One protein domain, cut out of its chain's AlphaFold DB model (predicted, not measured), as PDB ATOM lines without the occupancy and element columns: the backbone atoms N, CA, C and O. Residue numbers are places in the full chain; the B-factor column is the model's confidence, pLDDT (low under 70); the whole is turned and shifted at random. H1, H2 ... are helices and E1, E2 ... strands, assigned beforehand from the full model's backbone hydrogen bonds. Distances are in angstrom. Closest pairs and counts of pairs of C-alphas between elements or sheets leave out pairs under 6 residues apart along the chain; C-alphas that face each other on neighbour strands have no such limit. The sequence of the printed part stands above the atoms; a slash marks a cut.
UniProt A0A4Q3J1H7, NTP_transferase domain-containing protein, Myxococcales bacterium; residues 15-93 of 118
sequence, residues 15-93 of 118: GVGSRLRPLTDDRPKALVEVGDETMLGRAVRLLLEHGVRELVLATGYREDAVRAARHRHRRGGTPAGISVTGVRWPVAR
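AT A GLANCE: This is residues 15 to 93 of the 118 residues of the protein "NTP_transferase domain-containing protein" of Myxococcales bacterium (UniProt A0A4Q3J1H7). Expect little regular structure: the loops of residues 15 to 38 lead into H1, and a ribbon of two parallel strands, E1 and E2, has H1 near E1 and H2 near both strands. The 79 printed residues run H1, E1, H2, E2, mixed in class, with 30 in named elements. The whole is compact, radius of gyration of the C-alphas 12.7 A, spanning 36 by 29 by 19 A.

HOW THE PARTS SIT: H1, residues 39 to 49, is near E1, residues 54 to 59, with 7 pairs of C-alphas within 10 A. E1, H2, residues 63 to 69, and E2, residues 83 to 88, form a strand-helix-strand unit, parallel neighbours joined through a helix, its crossover right-handed. Look at N 57 and O 85, 2.8 A apart. The closest C-alphas of H2 and E2, Arg 67 and Gly 86, are 6.9 A apart. H1 and H2 are apart. Both helices have every O i to N i+4 pair within hydrogen-bond range.

IN THESE COORDINATES: Find C-alpha 39 at (167.103, 212.405, 247.838); H1 runs 15.5 A. E1 spans 15.8 A, H2 9.8 A and E2 16.2 A, ending at (185.976, 211.093, 248.603).

THE WHOLE: The printed part has no cut. H2 to E2 is a long link. Residues 71 to 83 and 89 to 93 have pLDDT under 70.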
ATOM      1  N   GLY A  15     177.531 211.100 254.409       80.62
ATOM      2  CA  GLY A  15     176.945 210.695 255.690       80.62
ATOM      3  C   GLY A  15     176.210 209.348 255.679       80.62
ATOM      4  O   GLY A  15     175.462 209.041 254.759       80.62
ATOM      5  N   VAL A  16     176.331 208.593 256.780       76.81
ATOM      6  CA  VAL A  16     175.646 207.293 256.984       76.81
ATOM      7  C   VAL A  16     174.121 207.433 257.077       76.81
ATOM      8  O   VAL A  16     173.396 206.527 256.701       76.81
ATOM      9  N   GLY A  17     173.614 208.564 257.580       81.50
ATOM     10  CA  GLY A  17     172.167 208.764 257.709       81.50
ATOM     11  C   GLY A  17     171.508 208.053 258.891       81.50
ATOM     12  O   GLY A  17     170.300 207.891 258.878       81.50
ATOM     13  N   SER A  18     172.260 207.705 259.940       81.44
ATOM     14  CA  SER A  18     171.818 206.842 261.054       81.44
ATOM     15  C   SER A  18     170.523 207.237 261.781       81.44
ATOM     16  O   SER A  18     169.967 206.413 262.493       81.44
ATOM     17  N   ARG A  19     170.054 208.484 261.644       88.00
ATOM     18  CA  ARG A  19     168.771 208.948 262.204       88.00
ATOM     19  C   ARG A  19     167.552 208.477 261.404       88.00
ATOM     20  O   ARG A  19     166.447 208.578 261.906       88.00
ATOM     21  N   LEU A  20     167.759 208.018 260.172       85.00
ATOM     22  CA  LEU A  20     166.717 207.519 259.271       85.00
ATOM     23  C   LEU A  20     166.665 205.990 259.236       85.00
ATOM     24  O   LEU A  20     166.021 205.422 258.361       85.00
ATOM     25  N   ARG A  21     167.344 205.307 260.159       84.25
ATOM     26  CA  ARG A  21     167.190 203.858 260.293       84.25
ATOM     27  C   ARG A  21     165.720 203.509 260.567       84.25
ATOM     28  O   ARG A  21     165.083 204.244 261.320       84.25
ATOM     29  N   PRO A  22     165.189 202.426 259.969       89.25
ATOM     30  CA  PRO A  22     165.905 201.379 259.216       89.25
ATOM     31  C   PRO A  22     166.168 201.687 257.726       89.25
ATOM     32  O   PRO A  22     166.885 200.945 257.063       89.25
ATOM     33  N   LEU A  23     165.672 202.805 257.185       83.44
ATOM     34  CA  LEU A  23     165.739 203.131 255.745       83.44
ATOM     35  C   LEU A  23     167.164 203.275 255.180       83.44
ATOM     36  O   LEU A  23     167.349 203.322 253.967       83.44
ATOM     37  N   THR A  24     168.172 203.404 256.046       85.50
ATOM     38  CA  THR A  24     169.582 203.601 255.672       85.50
ATOM     39  C   THR A  24     170.485 202.415 256.018       85.50
ATOM     40  O   THR A  24     171.706 202.569 256.050       85.50
ATOM     41  N   ASP A  25     169.925 201.251 256.349       84.62
ATOM     42  CA  ASP A  25     170.740 200.080 256.699       84.62
ATOM     43  C   ASP A  25     171.359 199.416 255.455       84.62
ATOM     44  O   ASP A  25     172.537 199.035 255.454       84.62
ATOM     45  N   ASP A  26     170.641 199.396 254.334       84.06
ATOM     46  CA  ASP A  26     171.066 198.809 253.055       84.06
ATOM     47  C   ASP A  26     171.571 199.848 252.028       84.06
ATOM     48  O   ASP A  26     172.340 199.512 251.128       84.06
ATOM     49  N   ARG A  27     171.295 201.144 252.233       84.44
ATOM     50  CA  ARG A  27     171.703 202.233 251.326       84.44
ATOM     51  C   ARG A  27     172.137 203.516 252.056       84.44
ATOM     52  O   ARG A  27     171.685 203.776 253.169       84.44
ATOM     53  N   PRO A  28     173.012 204.351 251.462       87.00
ATOM     54  CA  PRO A  28     173.306 205.676 252.008       87.00
ATOM     55  C   PRO A  28     172.056 206.569 251.970       87.00
ATOM     56  O   PRO A  28     171.239 206.451 251.057       87.00
ATOM     57  N   LYS A  29     171.937 207.526 252.905       89.06
ATOM     58  CA  LYS A  29     170.799 208.473 252.969       89.06
ATOM     59  C   LYS A  29     170.501 209.148 251.629       89.06
ATOM     60  O   LYS A  29     169.342 209.341 251.287       89.06
ATOM     61  N   ALA A  30     171.546 209.497 250.882       88.56
ATOM     62  CA  ALA A  30     171.427 210.135 249.575       88.56
ATOM     63  C   ALA A  30     170.578 209.314 248.580       88.56
ATOM     64  O   ALA A  30     169.954 209.886 247.695       88.56
ATOM     65  N   LEU A  31     170.519 207.991 248.745       89.44
ATOM     66  CA  LEU A  31     169.794 207.071 247.868       89.44
ATOM     67  C   LEU A  31     168.476 206.565 248.468       89.44
ATOM     68  O   LEU A  31     167.849 205.679 247.894       89.44
ATOM     69  N   VAL A  32     168.043 207.112 249.605       90.50
ATOM     70  CA  VAL A  32     166.693 206.861 250.122       90.50
ATOM     71  C   VAL A  32     165.679 207.482 249.158       90.50
ATOM     72  O   VAL A  32     165.839 208.637 248.750       90.50
ATOM     73  N   GLU A  33     164.667 206.703 248.780       89.25
ATOM     74  CA  GLU A  33     163.556 207.144 247.932       89.25
ATOM     75  C   GLU A  33     162.534 207.915 248.783       89.25
ATOM     76  O   GLU A  33     162.186 207.497 249.887       89.25
ATOM     77  N   VAL A  34     162.089 209.071 248.286       88.00
ATOM     78  CA  VAL A  34     161.059 209.913 248.908       88.00
ATOM     79  C   VAL A  34     160.015 210.239 247.845       88.00
ATOM     80  O   VAL A  34     160.201 211.158 247.040       88.00
ATOM     81  N   GLY A  35     158.918 209.481 247.847       87.69
ATOM     82  CA  GLY A  35     157.998 209.429 246.711       87.69
ATOM     83  C   GLY A  35     158.667 208.710 245.539       87.69
ATOM     84  O   GLY A  35     159.242 207.640 245.725       87.69
ATOM     85  N   ASP A  36     158.662 209.331 244.360       84.81
ATOM     86  CA  ASP A  36     159.119 208.693 243.115       84.81
ATOM     87  C   ASP A  36     160.607 208.935 242.777       84.81
ATOM     88  O   ASP A  36     161.094 208.498 241.731       84.81
ATOM     89  N   GLU A  37     161.351 209.657 243.623       86.00
ATOM     90  CA  GLU A  37     162.758 210.013 243.383       86.00
ATOM     91  C   GLU A  37     163.634 209.835 244.632       86.00
ATOM     92  O   GLU A  37     163.165 209.912 245.768       86.00
ATOM     93  N   THR A  38     164.935 209.601 244.435       89.75
ATOM     94  CA  THR A  38     165.903 209.570 245.543       89.75
ATOM     95  C   THR A  38     166.186 210.981 246.060       89.75
ATOM     96  O   THR A  38     166.020 211.965 245.337       89.75
ATOM     97  N   MET A  39     166.674 211.105 247.298       90.00
ATOM     98  CA  MET A  39     167.103 212.405 247.838       90.00
ATOM     99  C   MET A  39     168.176 213.084 246.967       90.00
ATOM    100  O   MET A  39     168.082 214.279 246.693       90.00
ATOM    101  N   LEU A  40     169.184 212.327 246.518       88.44
ATOM    102  CA  LEU A  40     170.192 212.789 245.556       88.44
ATOM    103  C   LEU A  40     169.541 213.143 244.218       88.44
ATOM    104  O   LEU A  40     169.850 214.175 243.632       88.44
ATOM    105  N   GLY A  41     168.594 212.302 243.801       87.31
ATOM    106  CA  GLY A  41     167.733 212.471 242.645       87.31
ATOM    107  C   GLY A  41     167.148 213.878 242.546       87.31
ATOM    108  O   GLY A  41     167.370 214.609 241.582       87.31
ATOM    109  N   ARG A  42     166.444 214.248 243.615       88.44
ATOM    110  CA  ARG A  42     165.801 215.547 243.797       88.44
ATOM    111  C   ARG A  42     166.807 216.695 243.824       88.44
ATOM    112  O   ARG A  42     166.572 217.712 243.186       88.44
ATOM    113  N   ALA A  43     167.912 216.544 244.557       89.88
ATOM    114  CA  ALA A  43     168.913 217.602 244.708       89.88
ATOM    115  C   ALA A  43     169.566 217.984 243.371       89.88
ATOM    116  O   ALA A  43     169.663 219.164 243.055       89.88
ATOM    117  N   VAL A  44     169.958 216.989 242.571       87.19
ATOM    118  CA  VAL A  44     170.517 217.218 241.230       87.19
ATOM    119  C   VAL A  44     169.481 217.884 240.327       87.19
ATOM    120  O   VAL A  44     169.790 218.902 239.720       87.19
ATOM    121  N   ARG A  45     168.242 217.370 240.284       88.19
ATOM    122  CA  ARG A  45     167.160 217.964 239.479       88.19
ATOM    123  C   ARG A  45     166.944 219.441 239.816       88.19
ATOM    124  O   ARG A  45     166.902 220.262 238.910       88.19
ATOM    125  N   LEU A  46     166.852 219.774 241.104       88.56
ATOM    126  CA  LEU A  46     166.668 221.157 241.548       88.56
ATOM    127  C   LEU A  46     167.843 222.048 241.132       88.56
ATOM    128  O   LEU A  46     167.612 223.138 240.629       88.56
ATOM    129  N   LEU A  47     169.091 221.599 241.290       88.25
ATOM    130  CA  LEU A  47     170.262 222.383 240.874       88.25
ATOM    131  C   LEU A  47     170.265 222.654 239.363       88.25
ATOM    132  O   LEU A  47     170.561 223.766 238.933       88.25
ATOM    133  N   LEU A  48     169.851 221.672 238.565       85.31
ATOM    134  CA  LEU A  48     169.738 221.817 237.115       85.31
ATOM    135  C   LEU A  48     168.627 222.775 236.694       85.31
ATOM    136  O   LEU A  48     168.827 223.559 235.768       85.31
ATOM    137  N   GLU A  49     167.478 222.731 237.374       86.31
ATOM    138  CA  GLU A  49     166.378 223.686 237.179       86.31
ATOM    139  C   GLU A  49     166.825 225.133 237.451       86.31
ATOM    140  O   GLU A  49     166.276 226.056 236.859       86.31
ATOM    141  N   HIS A  50     167.861 225.326 238.275       89.31
ATOM    142  CA  HIS A  50     168.468 226.631 238.561       89.31
ATOM    143  C   HIS A  50     169.678 226.958 237.668       89.31
ATOM    144  O   HIS A  50     170.354 227.950 237.901       89.31
ATOM    145  N   GLY A  51     169.965 226.150 236.642       87.19
ATOM    146  CA  GLY A  51     171.031 226.428 235.675       87.19
ATOM    147  C   GLY A  51     172.415 225.891 236.044       87.19
ATOM    148  O   GLY A  51     173.332 226.018 235.237       87.19
ATOM    149  N   VAL A  52     172.576 225.213 237.184       88.44
ATOM    150  CA  VAL A  52     173.864 224.633 237.597       88.44
ATOM    151  C   VAL A  52     174.160 223.381 236.776       88.44
ATOM    152  O   VAL A  52     173.472 222.367 236.899       88.44
ATOM    153  N   ARG A  53     175.197 223.438 235.934       85.50
ATOM    154  CA  ARG A  53     175.598 222.326 235.049       85.50
ATOM    155  C   ARG A  53     176.825 221.561 235.536       85.50
ATOM    156  O   ARG A  53     177.030 220.426 235.118       85.50
ATOM    157  N   GLU A  54     177.596 222.130 236.453       87.06
ATOM    158  CA  GLU A  54     178.745 221.464 237.061       87.06
ATOM    159  C   GLU A  54     178.429 221.060 238.502       87.06
ATOM    160  O   GLU A  54     178.040 221.887 239.328       87.06
ATOM    161  N   LEU A  55     178.573 219.767 238.811       87.25
ATOM    162  CA  LEU A  55     178.216 219.199 240.107       87.25
ATOM    163  C   LEU A  55     179.369 218.409 240.730       87.25
ATOM    164  O   LEU A  55     179.939 217.488 240.141       87.25
ATOM    165  N   VAL A  56     179.636 218.693 242.002       88.00
ATOM    166  CA  VAL A  56     180.578 217.939 242.830       88.00
ATOM    167  C   VAL A  56     179.813 217.161 243.893       88.00
ATOM    168  O   VAL A  56     179.141 217.728 244.756       88.00
ATOM    169  N   LEU A  57     179.943 215.837 243.863       86.44
ATOM    170  CA  LEU A  57     179.428 214.954 244.903       86.44
ATOM    171  C   LEU A  57     180.537 214.688 245.920       86.44
ATOM    172  O   LEU A  57     181.468 213.927 245.651       86.44
ATOM    173  N   ALA A  58     180.424 215.272 247.110       87.19
ATOM    174  CA  ALA A  58     181.319 214.955 248.219       87.19
ATOM    175  C   ALA A  58     180.865 213.637 248.868       87.19
ATOM    176  O   ALA A  58     179.951 213.607 249.702       87.19
ATOM    177  N   THR A  59     181.464 212.534 248.429       83.62
ATOM    178  CA  THR A  59     181.131 211.155 248.806       83.62
ATOM    179  C   THR A  59     181.888 210.703 250.052       83.62
ATOM    180  O   THR A  59     182.785 211.374 250.549       83.62
ATOM    181  N   GLY A  60     181.497 209.563 250.621       81.50
ATOM    182  CA  GLY A  60     182.142 209.000 251.804       81.50
ATOM    183  C   GLY A  60     181.599 207.610 252.109       81.50
ATOM    184  O   GLY A  60     182.055 206.620 251.544       81.50
ATOM    185  N   TYR A  61     180.612 207.506 253.001       76.00
ATOM    186  CA  TYR A  61     179.955 206.225 253.279       76.00
ATOM    187  C   TYR A  61     179.290 205.628 252.022       76.00
ATOM    188  O   TYR A  61     178.460 206.291 251.405       76.00
ATOM    189  N   ARG A  62     179.622 204.368 251.685       77.62
ATOM    190  CA  ARG A  62     179.101 203.632 250.511       77.62
ATOM    191  C   ARG A  62     179.207 204.433 249.202       77.62
ATOM    192  O   ARG A  62     178.258 204.508 248.424       77.62
ATOM    193  N   GLU A  63     180.375 205.031 248.981       79.38
ATOM    194  CA  GLU A  63     180.690 205.846 247.807       79.38
ATOM    195  C   GLU A  63     180.364 205.159 246.474       79.38
ATOM    196  O   GLU A  63     179.771 205.806 245.614       79.38
ATOM    197  N   ASP A  64     180.667 203.870 246.318       81.38
ATOM    198  CA  ASP A  64     180.425 203.145 245.061       81.38
ATOM    199  C   ASP A  64     178.944 203.127 244.680       81.38
ATOM    200  O   ASP A  64     178.592 203.353 243.523       81.38
ATOM    201  N   ALA A  65     178.058 202.964 245.667       82.00
ATOM    202  CA  ALA A  65     176.616 203.014 245.448       82.00
ATOM    203  C   ALA A  65     176.170 204.411 244.992       82.00
ATOM    204  O   ALA A  65     175.364 204.543 244.073       82.00
ATOM    205  N   VAL A  66     176.721 205.466 245.605       82.50
ATOM    206  CA  VAL A  66     176.429 206.856 245.222       82.50
ATOM    207  C   VAL A  66     176.950 207.157 243.821       82.50
ATOM    208  O   VAL A  66     176.231 207.746 243.017       82.50
ATOM    209  N   ARG A  67     178.169 206.714 243.493       79.06
ATOM    210  CA  ARG A  67     178.742 206.860 242.153       79.06
ATOM    211  C   ARG A  67     177.900 206.123 241.120       79.06
ATOM    212  O   ARG A  67     177.603 206.714 240.089       79.06
ATOM    213  N   ALA A  68     177.482 204.887 241.378       80.19
ATOM    214  CA  ALA A  68     176.626 204.130 240.464       80.19
ATOM    215  C   ALA A  68     175.274 204.827 240.230       80.19
ATOM    216  O   ALA A  68     174.773 204.864 239.110       80.19
ATOM    217  N   ALA A  69     174.714 205.443 241.270       76.75
ATOM    218  CA  ALA A  69     173.423 206.118 241.211       76.75
ATOM    219  C   ALA A  69     173.482 207.586 240.745       76.75
ATOM    220  O   ALA A  69     172.429 208.205 240.610       76.75
ATOM    221  N   ARG A  70     174.673 208.147 240.474       70.69
ATOM    222  CA  ARG A  70     174.869 209.579 240.158       70.69
ATOM    223  C   ARG A  70     174.131 210.071 238.910       70.69
ATOM    224  O   ARG A  70     173.914 211.264 238.771       70.69
ATOM    225  N   HIS A  71     173.752 209.142 238.035       66.50
ATOM    226  CA  HIS A  71     173.042 209.399 236.777       66.50
ATOM    227  C   HIS A  71     171.572 208.961 236.824       66.50
ATOM    228  O   HIS A  71     170.867 209.016 235.820       66.50
ATOM    229  N   ARG A  72     171.098 208.461 237.972       62.00
ATOM    230  CA  ARG A  72     169.793 207.805 238.085       62.00
ATOM    231  C   ARG A  72     168.719 208.804 238.516       62.00
ATOM    232  O   ARG A  72     168.481 208.991 239.708       62.00
ATOM    233  N   HIS A  73     168.011 209.367 237.539       63.75
ATOM    234  CA  HIS A  73     166.793 210.156 237.745       63.75
ATOM    235  C   HIS A  73     165.634 209.501 236.979       63.75
ATOM    236  O   HIS A  73     165.759 209.202 235.798       63.75
ATOM    237  N   ARG A  74     164.500 209.224 237.647       56.06
ATOM    238  CA  ARG A  74     163.370 208.493 237.031       56.06
ATOM    239  C   ARG A  74     162.572 209.312 235.997       56.06
ATOM    240  O   ARG A  74     161.786 208.720 235.271       56.06
ATOM    241  N   ARG A  75     162.752 210.641 235.912       52.62
ATOM    242  CA  ARG A  75     161.958 211.542 235.040       52.62
ATOM    243  C   ARG A  75     162.712 212.171 233.862       52.62
ATOM    244  O   ARG A  75     162.297 213.192 233.332       52.62
ATOM    245  N   GLY A  76     163.789 211.551 233.416       45.41
ATOM    246  CA  GLY A  76     164.540 212.003 232.253       45.41
ATOM    247  C   GLY A  76     165.926 211.403 232.320       45.41
ATOM    248  O   GLY A  76     166.515 211.358 233.400       45.41
ATOM    249  N   GLY A  77     166.425 210.893 231.193       50.75
ATOM    250  CA  GLY A  77     167.819 210.466 231.094       50.75
ATOM    251  C   GLY A  77     168.772 211.582 231.526       50.75
ATOM    252  O   GLY A  77     168.354 212.726 231.703       50.75
ATOM    253  N   THR A  78     170.051 211.250 231.704       52.78
ATOM    254  CA  THR A  78     171.094 212.220 232.059       52.78
ATOM    255  C   THR A  78     170.932 213.489 231.221       52.78
ATOM    256  O   THR A  78     171.062 213.409 229.996       52.78
ATOM    257  N   PRO A  79     170.633 214.647 231.831       55.66
ATOM    258  CA  PRO A  79     170.586 215.889 231.082       55.66
ATOM    259  C   PRO A  79     171.953 216.084 230.433       55.66
ATOM    260  O   PRO A  79     172.987 215.986 231.098       55.66
ATOM    261  N   ALA A  80     171.966 216.261 229.115       53.94
ATOM    262  CA  ALA A  80     173.204 216.421 228.374       53.94
ATOM    263  C   ALA A  80     173.991 217.621 228.937       53.94
ATOM    264  O   ALA A  80     173.418 218.680 229.201       53.94
ATOM    265  N   GLY A  81     175.301 217.438 229.140       60.81
ATOM    266  CA  GLY A  81     176.206 218.510 229.570       60.81
ATOM    267  C   GLY A  81     176.420 218.667 231.079       60.81
ATOM    268  O   GLY A  81     176.881 219.725 231.490       60.81
ATOM    269  N   ILE A  82     176.109 217.660 231.907       67.31
ATOM    270  CA  ILE A  82     176.447 217.689 233.341       67.31
ATOM    271  C   ILE A  82     177.785 216.996 233.598       67.31
ATOM    272  O   ILE A  82     177.931 215.801 233.324       67.31
ATOM    273  N   SER A  83     178.731 217.705 234.211       66.56
ATOM    274  CA  SER A  83     179.911 217.087 234.817       66.56
ATOM    275  C   SER A  83     179.600 216.719 236.269       66.56
ATOM    276  O   SER A  83     179.242 217.564 237.086       66.56
ATOM    277  N   VAL A  84     179.697 215.426 236.597       70.94
ATOM    278  CA  VAL A  84     179.520 214.938 237.972       70.94
ATOM    279  C   VAL A  84     180.823 214.336 238.467       70.94
ATOM    280  O   VAL A  84     181.181 213.214 238.093       70.94
ATOM    281  N   THR A  85     181.498 215.055 239.360       76.38
ATOM    282  CA  THR A  85     182.760 214.609 239.958       76.38
ATOM    283  C   THR A  85     182.524 214.116 241.378       76.38
ATOM    284  O   THR A  85     182.054 214.850 242.244       76.38
ATOM    285  N   GLY A  86     182.860 212.852 241.636       72.12
ATOM    286  CA  GLY A  86     182.871 212.302 242.989       72.12
ATOM    287  C   GLY A  86     184.200 212.592 243.678       72.12
ATOM    288  O   GLY A  86     185.242 212.165 243.175       72.12
ATOM    289  N   VAL A  87     184.165 213.247 244.836       74.62
ATOM    290  CA  VAL A  87     185.338 213.464 245.691       74.62
ATOM    291  C   VAL A  87     185.123 212.747 247.011       74.62
ATOM    292  O   VAL A  87     184.171 213.035 247.736       74.62
ATOM    293  N   ARG A  88     186.030 211.827 247.342       73.12
ATOM    294  CA  ARG A  88     185.976 211.093 248.603       73.12
ATOM    295  C   ARG A  88     186.349 212.007 249.763       73.12
ATOM    296  O   ARG A  88     187.502 212.405 249.911       73.12
ATOM    297  N   TRP A  89     185.388 212.275 250.634       65.00
ATOM    298  CA  TRP A  89     185.603 212.992 251.879       65.00
ATOM    299  C   TRP A  89     185.994 212.022 253.004       65.00
ATOM    300  O   TRP A  89     185.277 211.041 253.251       65.00
ATOM    301  N   PRO A  90     187.099 212.269 253.733       61.31
ATOM    302  CA  PRO A  90     187.497 211.423 254.846       61.31
ATOM    303  C   PRO A  90     186.468 211.532 255.976       61.31
ATOM    304  O   PRO A  90     186.384 212.519 256.704       61.31
ATOM    305  N   VAL A  91     185.658 210.488 256.142       59.19
ATOM    306  CA  VAL A  91     184.735 210.388 257.274       59.19
ATOM    307  C   VAL A  91     185.523 209.844 258.461       59.19
ATOM    308  O   VAL A  91     185.885 208.668 258.472       59.19
ATOM    309  N   ALA A  92     185.805 210.690 259.456       56.84
ATOM    310  CA  ALA A  92     186.517 210.279 260.664       56.84
ATOM    311  C   ALA A  92     185.780 209.117 261.356       56.84
ATOM    312  O   ALA A  92     184.706 209.292 261.943       56.84
ATOM    313  N   ARG A  93     186.362 207.917 261.287       51.09
ATOM    314  CA  ARG A  93     185.947 206.755 262.077       51.09
ATOM    315  C   ARG A  93     186.918 206.621 263.240       51.09
ATOM    316  O   ARG A  93     188.119 206.519 263.017       51.09
TER     317      ARG A  93